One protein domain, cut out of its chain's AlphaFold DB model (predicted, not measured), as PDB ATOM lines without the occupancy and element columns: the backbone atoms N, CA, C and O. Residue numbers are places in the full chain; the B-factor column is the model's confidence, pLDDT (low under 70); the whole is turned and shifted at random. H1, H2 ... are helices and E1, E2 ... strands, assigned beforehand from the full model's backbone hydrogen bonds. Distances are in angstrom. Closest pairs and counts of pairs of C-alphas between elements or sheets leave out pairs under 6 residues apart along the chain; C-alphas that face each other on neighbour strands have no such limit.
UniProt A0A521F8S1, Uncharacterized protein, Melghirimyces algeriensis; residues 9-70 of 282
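Overview. This is residues 9 to 70 of the 282 residues of an uncharacterized protein of Melghirimyces algeriensis (UniProt A0A521F8S1). A small body of two little antiparallel sheets, the meander E1 E2 E3 and the hairpin E4 E5, continues into a helical arm, H1, whose residues 65 to 70 stick out from the body. E5 is the strand nearest to the mean of the C-alphas, and H1 follows it directly and makes much of the length. The printed part has 62 residues with five named strands and then one named helix, in the order E1 E2 E3 E4 E5 H1, and its class is mixed, helices and strands. The whole is compact, with a radius of gyration of the C-alphas of 12.2 A, and spans 44 by 20 by 18 A.

Along the chain. E1 is residues 18 to 20, from C-alpha 18 at (234.890, 245.955, 243.626), and is 6.7 A long. E2, residues 26 to 30, measures 11.1 A, and E3, residues 37 to 39, measures 7.2 A. E4 is residues 43 to 45, 6.5 A long, and E5 is residues 53 to 57, 9.0 A long, ending at C-alpha 57 at (240.618, 237.176, 235.122). H1, residues 58 to 70, measures 18.6 A and ends at C-alpha 70 at (239.009, 223.327, 220.272).

Arrangement. E1, E2 and E3 form a meander, each strand the antiparallel neighbour of the one before, with E1 and E3 as edge strands. In the hairpin E1 and E2 the directions stand at 167 degrees, and N 19 and O 28 are within hydrogen-bond range at 2.8 A. Before it, residues 9 to 10 form a short antiparallel pairing with residues 18 to 19 of E1. In the hairpin E2 and E3 the angle is 141 degrees, and N 29 and O 38 are 2.9 A apart. E3 and E4 meet only through their link. E4 and E5 form an antiparallel hairpin at 151 degrees, with N 54 and O 44 at 2.9 A. The closest C-alphas of E2 and E5 are those of Gln 30 and Ser 55, 7.9 A apart, and the closest of E3 and E5 are those of Leu 38 and Cys 57, also 7.9 A apart. The closest C-alphas of E4 and H1 are those of Tyr 43 and Arg 58, at 5.4 A. H1 is not on the sheet E1 E2 E3. In H1 every O i to N i+4 pair is within hydrogen-bond range.

Size, cuts and confidence. The C-alphas farthest apart are those of Lys 22 and Glu 70, at 44.5 A. The printed part has no cut and no long link. Mean pLDDT of the printed part is 89.1, and residues 67 to 70 are under 70.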
ATOM      1  N   PHE A   9     233.048 247.820 250.159       91.75
ATOM      2  CA  PHE A   9     232.429 247.150 249.020       91.75
ATOM      3  C   PHE A   9     231.575 248.097 248.187       91.75
ATOM      4  O   PHE A   9     230.630 248.716 248.670       91.75
ATOM      5  N   VAL A  10     231.887 248.153 246.894       90.62
ATOM      6  CA  VAL A  10     231.140 248.898 245.888       90.62
ATOM      7  C   VAL A  10     230.360 247.903 245.024       90.62
ATOM      8  O   VAL A  10     230.976 247.133 244.269       90.62
ATOM      9  N   PRO A  11     229.016 247.894 245.098       89.50
ATOM     10  CA  PRO A  11     228.194 246.995 244.299       89.50
ATOM     11  C   PRO A  11     228.272 247.332 242.803       89.50
ATOM     12  O   PRO A  11     228.695 248.411 242.382       89.50
ATOM     13  N   LYS A  12     227.866 246.374 241.966       84.56
ATOM     14  CA  LYS A  12     227.913 246.513 240.507       84.56
ATOM     15  C   LYS A  12     226.946 247.605 240.027       84.56
ATOM     16  O   LYS A  12     225.753 247.532 240.295       84.56
ATOM     17  N   GLY A  13     227.463 248.547 239.240       82.81
ATOM     18  CA  GLY A  13     226.694 249.592 238.551       82.81
ATOM     19  C   GLY A  13     227.119 249.685 237.084       82.81
ATOM     20  O   GLY A  13     227.137 248.678 236.378       82.81
ATOM     21  N   ARG A  14     227.556 250.873 236.631       76.62
ATOM     22  CA  ARG A  14     228.231 251.034 235.319       76.62
ATOM     23  C   ARG A  14     229.574 250.289 235.241       76.62
ATOM     24  O   ARG A  14     230.025 249.941 234.155       76.62
ATOM     25  N   SER A  15     230.199 250.042 236.392       83.06
ATOM     26  CA  SER A  15     231.443 249.277 236.548       83.06
ATOM     27  C   SER A  15     231.198 247.972 237.316       83.06
ATOM     28  O   SER A  15     230.187 247.826 238.003       83.06
ATOM     29  N   ALA A  16     232.129 247.019 237.203       89.12
ATOM     30  CA  ALA A  16     232.089 245.767 237.962       89.12
ATOM     31  C   ALA A  16     232.135 246.023 239.481       89.12
ATOM     32  O   ALA A  16     232.746 247.001 239.918       89.12
ATOM     33  N   ALA A  17     231.523 245.133 240.272       94.00
ATOM     34  CA  ALA A  17     231.627 245.189 241.730       94.00
ATOM     35  C   ALA A  17     233.099 245.099 242.168       94.00
ATOM     36  O   ALA A  17     233.883 244.380 241.537       94.00
ATOM     37  N   HIS A  18     233.493 245.850 243.194       95.50
ATOM     38  CA  HIS A  18     234.890 245.955 243.626       95.50
ATOM     39  C   HIS A  18     235.024 246.367 245.095       95.50
ATOM     40  O   HIS A  18     234.085 246.900 245.675       95.50
ATOM     41  N   LEU A  19     236.192 246.105 245.680       93.56
ATOM     42  CA  LEU A  19     236.590 246.578 247.006       93.56
ATOM     43  C   LEU A  19     237.562 247.748 246.852       93.56
ATOM     44  O   LEU A  19     238.381 247.759 245.924       93.56
ATOM     45  N   ARG A  20     237.449 248.728 247.748       92.12
ATOM     46  CA  ARG A  20     238.382 249.851 247.865       92.12
ATOM     47  C   ARG A  20     239.023 249.875 249.239       92.12
ATOM     48  O   ARG A  20     238.325 249.671 250.227       92.12
ATOM     49  N   ASN A  21     240.316 250.174 249.295       89.94
ATOM     50  CA  ASN A  21     241.002 250.441 250.557       89.94
ATOM     51  C   ASN A  21     240.705 251.869 251.066       89.94
ATOM     52  O   ASN A  21     240.043 252.661 250.389       89.94
ATOM     53  N   LYS A  22     241.251 252.222 252.238       85.75
ATOM     54  CA  LYS A  22     241.133 253.570 252.831       85.75
ATOM     55  C   LYS A  22     241.632 254.700 251.923       85.75
ATOM     56  O   LYS A  22     241.093 255.797 251.981       85.75
ATOM     57  N   SER A  23     242.625 254.431 251.079       85.25
ATOM     58  CA  SER A  23     243.174 255.395 250.115       85.25
ATOM     59  C   SER A  23     242.286 255.582 248.878       85.25
ATOM     60  O   SER A  23     242.580 256.412 248.022       85.25
ATOM     61  N   GLY A  24     241.192 254.821 248.764       83.50
ATOM     62  CA  GLY A  24     240.274 254.850 247.628       83.50
ATOM     63  C   GLY A  24     240.715 253.985 246.445       83.50
ATOM     64  O   GLY A  24     239.982 253.914 245.448       83.50
ATOM     65  N   ASP A  25     241.853 253.295 246.553       89.56
ATOM     66  CA  ASP A  25     242.381 252.414 245.517       89.56
ATOM     67  C   ASP A  25     241.606 251.106 245.456       89.56
ATOM     68  O   ASP A  25     241.203 250.536 246.470       89.56
ATOM     69  N   ILE A  26     241.431 250.597 244.240       92.25
ATOM     70  CA  ILE A  26     240.750 249.326 244.007       92.25
ATOM     71  C   ILE A  26     241.724 248.182 244.290       92.25
ATOM     72  O   ILE A  26     242.745 248.069 243.618       92.25
ATOM     73  N   THR A  27     241.382 247.297 245.221       92.62
ATOM     74  CA  THR A  27     242.223 246.150 245.615       92.62
ATOM     75  C   THR A  27     241.735 244.843 244.990       92.62
ATOM     76  O   THR A  27     242.517 244.036 244.479       92.62
ATOM     77  N   VAL A  28     240.414 244.669 244.939       94.50
ATOM     78  CA  VAL A  28     239.730 243.464 244.456       94.50
ATOM     79  C   VAL A  28     238.592 243.877 243.534       94.50
ATOM     80  O   VAL A  28     237.894 244.857 243.787       94.50
ATOM     81  N   LYS A  29     238.356 243.125 242.456       95.69
ATOM     82  CA  LYS A  29     237.182 243.332 241.600       95.69
ATOM     83  C   LYS A  29     236.549 242.039 241.126       95.69
ATOM     84  O   LYS A  29     237.173 240.983 241.111       95.69
ATOM     85  N   GLN A  30     235.299 242.136 240.695       96.56
ATOM     86  CA  GLN A  30     234.541 241.015 240.172       96.56
ATOM     87  C   GLN A  30     234.951 240.685 238.734       96.56
ATOM     88  O   GLN A  30     234.980 241.548 237.854       96.56
ATOM     89  N   CYS A  31     235.233 239.412 238.463       96.25
ATOM     90  CA  CYS A  31     235.450 238.918 237.104       96.25
ATOM     91  C   CYS A  31     234.137 238.886 236.307       96.25
ATOM     92  O   CYS A  31     233.147 238.325 236.769       96.25
ATOM     93  N   GLY A  32     234.148 239.397 235.073       92.19
ATOM     94  CA  GLY A  32     232.978 239.377 234.186       92.19
ATOM     95  C   GLY A  32     232.487 237.976 233.787       92.19
ATOM     96  O   GLY A  32     231.321 237.834 233.437       92.19
ATOM     97  N   ASP A  33     233.344 236.953 233.885       92.00
ATOM     98  CA  ASP A  33     233.009 235.571 233.512       92.00
ATOM     99  C   ASP A  33     232.627 234.715 234.715       92.00
ATOM    100  O   ASP A  33     231.485 234.289 234.848       92.00
ATOM    101  N   CYS A  34     233.589 234.435 235.599       93.25
ATOM    102  CA  CYS A  34     233.355 233.541 236.731       93.25
ATOM    103  C   CYS A  34     232.638 234.218 237.902       93.25
ATOM    104  O   CYS A  34     232.335 233.540 238.878       93.25
ATOM    105  N   ARG A  35     232.408 235.539 237.828       92.56
ATOM    106  CA  ARG A  35     231.727 236.365 238.839       92.56
ATOM    107  C   ARG A  35     232.345 236.352 240.244       92.56
ATOM    108  O   ARG A  35     231.757 236.914 241.162       92.56
ATOM    109  N   ARG A  36     233.542 235.779 240.409       95.12
ATOM    110  CA  ARG A  36     234.309 235.808 241.664       95.12
ATOM    111  C   ARG A  36     234.932 237.185 241.886       95.12
ATOM    112  O   ARG A  36     235.355 237.818 240.915       95.12
ATOM    113  N   MET A  37     235.000 237.603 243.147       95.44
ATOM    114  CA  MET A  37     235.782 238.751 243.609       95.44
ATOM    115  C   MET A  37     237.243 238.311 243.735       95.44
ATOM    116  O   MET A  37     237.528 237.388 244.492       95.44
ATOM    117  N   LEU A  38     238.139 238.894 242.940       95.50
ATOM    118  CA  LEU A  38     239.548 238.499 242.878       95.50
ATOM    119  C   LEU A  38     240.472 239.724 242.986       95.50
ATOM    120  O   LEU A  38     240.105 240.798 242.486       95.50
ATOM    121  N   PRO A  39     241.678 239.577 243.564       95.56
ATOM    122  CA  PRO A  39     242.694 240.626 243.570       95.56
ATOM    123  C   PRO A  39     243.049 241.101 242.159       95.56
ATOM    124  O   PRO A  39     243.015 240.330 241.195       95.56
ATOM    125  N   LEU A  40     243.451 242.367 242.019       94.06
ATOM    126  CA  LEU A  40     243.834 242.937 240.718       94.06
ATOM    127  C   LEU A  40     244.971 242.178 240.013       94.06
ATOM    128  O   LEU A  40     245.060 242.201 238.778       94.06
ATOM    129  N   ASP A  41     245.811 241.472 240.763       94.56
ATOM    130  CA  ASP A  41     246.887 240.667 240.200       94.56
ATOM    131  C   ASP A  41     246.420 239.404 239.495       94.56
ATOM    132  O   ASP A  41     247.148 238.927 238.633       94.56
ATOM    133  N   ASP A  42     245.183 238.952 239.686       96.00
ATOM    134  CA  ASP A  42     244.602 237.871 238.882       96.00
ATOM    135  C   ASP A  42     244.136 238.333 237.494       96.00
ATOM    136  O   ASP A  42     243.626 237.544 236.690       96.00
ATOM    137  N   TYR A  43     244.338 239.611 237.165       96.62
ATOM    138  CA  TYR A  43     243.941 240.221 235.902       96.62
ATOM    139  C   TYR A  43     245.158 240.725 235.118       96.62
ATOM    140  O   TYR A  43     246.162 241.201 235.663       96.62
ATOM    141  N   ALA A  44     245.081 240.637 233.789       95.38
ATOM    142  CA  ALA A  44     246.067 241.269 232.914       95.38
ATOM    143  C   ALA A  44     245.922 242.801 232.943       95.38
ATOM    144  O   ALA A  44     244.827 243.323 233.173       95.38
ATOM    145  N   ARG A  45     247.024 243.520 232.701       94.94
ATOM    146  CA  ARG A  45     247.036 244.989 232.649       94.94
ATOM    147  C   ARG A  45     246.240 245.504 231.446       94.94
ATOM    148  O   ARG A  45     246.300 244.931 230.360       94.94
ATOM    149  N   LEU A  46     245.486 246.577 231.664       94.12
ATOM    150  CA  LEU A  46     244.789 247.349 230.637       94.12
ATOM    151  C   LEU A  46     244.571 248.764 231.172       94.12
ATOM    152  O   LEU A  46     243.752 248.954 232.067       94.12
ATOM    153  N   SER A  47     245.276 249.745 230.607       91.44
ATOM    154  CA  SER A  47     245.316 251.125 231.120       91.44
ATOM    155  C   SER A  47     243.937 251.773 231.270       91.44
ATOM    156  O   SER A  47     243.696 252.470 232.245       91.44
ATOM    157  N   LYS A  48     243.006 251.491 230.352       90.62
ATOM    158  CA  LYS A  48     241.631 252.028 230.370       90.62
ATOM    159  C   LYS A  48     240.634 251.193 231.191       90.62
ATOM    160  O   LYS A  48     239.441 251.477 231.182       90.62
ATOM    161  N   GLY A  49     241.080 250.110 231.827       89.50
ATOM    162  CA  GLY A  49     240.221 249.212 232.599       89.50
ATOM    163  C   GLY A  49     240.077 249.637 234.061       89.50
ATOM    164  O   GLY A  49     240.946 250.308 234.606       89.50
ATOM    165  N   LEU A  50     239.006 249.191 234.727       91.69
ATOM    166  CA  LEU A  50     238.801 249.416 236.165       91.69
ATOM    167  C   LEU A  50     240.017 248.907 236.966       91.69
ATOM    168  O   LEU A  50     240.363 247.723 236.862       91.69
ATOM    169  N   GLY A  51     240.665 249.798 237.721       90.44
ATOM    170  CA  GLY A  51     241.908 249.511 238.451       90.44
ATOM    171  C   GLY A  51     243.121 249.243 237.546       90.44
ATOM    172  O   GLY A  51     244.018 248.502 237.931       90.44
ATOM    173  N   GLY A  52     243.127 249.731 236.299       93.25
ATOM    174  CA  GLY A  52     244.211 249.493 235.333       93.25
ATOM    175  C   GLY A  52     244.309 248.040 234.847       93.25
ATOM    176  O   GLY A  52     245.356 247.601 234.358       93.25
ATOM    177  N   ARG A  53     243.233 247.257 234.998       95.31
ATOM    178  CA  ARG A  53     243.197 245.822 234.683       95.31
ATOM    179  C   ARG A  53     242.019 245.451 233.785       95.31
ATOM    180  O   ARG A  53     240.963 246.080 233.826       95.31
ATOM    181  N   GLN A  54     242.145 244.356 233.040       95.25
ATOM    182  CA  GLN A  54     241.060 243.800 232.222       95.25
ATOM    183  C   GLN A  54     239.822 243.404 233.043       95.25
ATOM    184  O   GLN A  54     239.915 243.186 234.246       95.25
ATOM    185  N   SER A  55     238.655 243.297 232.403       94.38
ATOM    186  CA  SER A  55     237.383 242.928 233.055       94.38
ATOM    187  C   SER A  55     237.250 241.432 233.377       94.38
ATOM    188  O   SER A  55     236.355 241.034 234.121       94.38
ATOM    189  N   VAL A  56     238.139 240.593 232.839       95.75
ATOM    190  CA  VAL A  56     238.115 239.130 232.977       95.75
ATOM    191  C   VAL A  56     239.450 238.646 233.540       95.75
ATOM    192  O   VAL A  56     240.507 239.124 233.125       95.75
ATOM    193  N   CYS A  57     239.412 237.709 234.488       96.38
ATOM    194  CA  CYS A  57     240.618 237.176 235.122       96.38
ATOM    195  C   CYS A  57     241.427 236.285 234.166       96.38
ATOM    196  O   CYS A  57     240.910 235.743 233.180       96.38
ATOM    197  N   ARG A  58     242.716 236.103 234.463       95.56
ATOM    198  CA  ARG A  58     243.659 235.333 233.636       95.56
ATOM    199  C   ARG A  58     243.215 233.893 233.413       95.56
ATOM    200  O   ARG A  58     243.337 233.394 232.297       95.56
ATOM    201  N   SER A  59     242.643 233.248 234.427       94.75
ATOM    202  CA  SER A  59     242.158 231.869 234.315       94.75
ATOM    203  C   SER A  59     240.964 231.754 233.359       94.75
ATOM    204  O   SER A  59     240.941 230.867 232.505       94.75
ATOM    205  N   CYS A  60     240.008 232.685 233.421       93.81
ATOM    206  CA  CYS A  60     238.896 232.751 232.470       93.81
ATOM    207  C   CYS A  60     239.372 233.077 231.050       93.81
ATOM    208  O   CYS A  60     238.939 232.432 230.096       93.81
ATOM    209  N   MET A  61     240.327 233.996 230.892       92.06
ATOM    210  CA  MET A  61     240.944 234.262 229.590       92.06
ATOM    211  C   MET A  61     241.662 233.038 229.013       92.06
ATOM    212  O   MET A  61     241.529 232.756 227.822       92.06
ATOM    213  N   ALA A  62     242.390 232.283 229.838       89.81
ATOM    214  CA  ALA A  62     243.048 231.050 229.416       89.81
ATOM    215  C   ALA A  62     242.028 229.993 228.961       89.81
ATOM    216  O   ALA A  62     242.210 229.372 227.912       89.81
ATOM    217  N   LYS A  63     240.909 229.847 229.687       88.25
ATOM    218  CA  LYS A  63     239.790 228.976 229.286       88.25
ATOM    219  C   LYS A  63     239.171 229.413 227.954       88.25
ATOM    220  O   LYS A  63     238.939 228.562 227.097       88.25
ATOM    221  N   ARG A  64     238.960 230.718 227.738       84.12
ATOM    222  CA  ARG A  64     238.479 231.265 226.451       84.12
ATOM    223  C   ARG A  64     239.431 230.937 225.303       84.12
ATOM    224  O   ARG A  64     238.974 230.510 224.248       84.12
ATOM    225  N   LYS A  65     240.744 231.092 225.512       79.06
ATOM    226  CA  LYS A  65     241.757 230.723 224.512       79.06
ATOM    227  C   LYS A  65     241.679 229.233 224.173       79.06
ATOM    228  O   LYS A  65     241.565 228.909 222.997       79.06
ATOM    229  N   LYS A  66     241.654 228.339 225.173       72.69
ATOM    230  CA  LYS A  66     241.534 226.881 224.956       72.69
ATOM    231  C   LYS A  66     240.270 226.502 224.171       72.69
ATOM    232  O   LYS A  66     240.390 225.849 223.140       72.69
ATOM    233  N   LYS A  67     239.094 227.018 224.556       64.38
ATOM    234  CA  LYS A  67     237.834 226.791 223.813       64.38
ATOM    235  C   LYS A  67     237.881 227.324 222.375       64.38
ATOM    236  O   LYS A  67     237.372 226.691 221.456       64.38
ATOM    237  N   GLY A  68     238.522 228.476 222.158       57.62
ATOM    238  CA  GLY A  68     238.733 229.038 220.820       57.62
ATOM    239  C   GLY A  68     239.654 228.196 219.924       57.62
ATOM    240  O   GLY A  68     239.563 228.301 218.700       57.62
ATOM    241  N   HIS A  69     240.514 227.357 220.513       55.88
ATOM    242  CA  HIS A  69     241.346 226.392 219.793       55.88
ATOM    243  C   HIS A  69     240.605 225.074 219.511       55.88
ATOM    244  O   HIS A  69     240.734 224.555 218.405       55.88
ATOM    245  N   GLU A  70     239.774 224.580 220.436       52.56
ATOM    246  CA  GLU A  70     239.009 223.327 220.272       52.56
ATOM    247  C   GLU A  70     237.988 223.376 219.117       52.56
ATOM    248  O   GLU A  70     237.749 222.363 218.466       52.56
TER     249      GLU A  70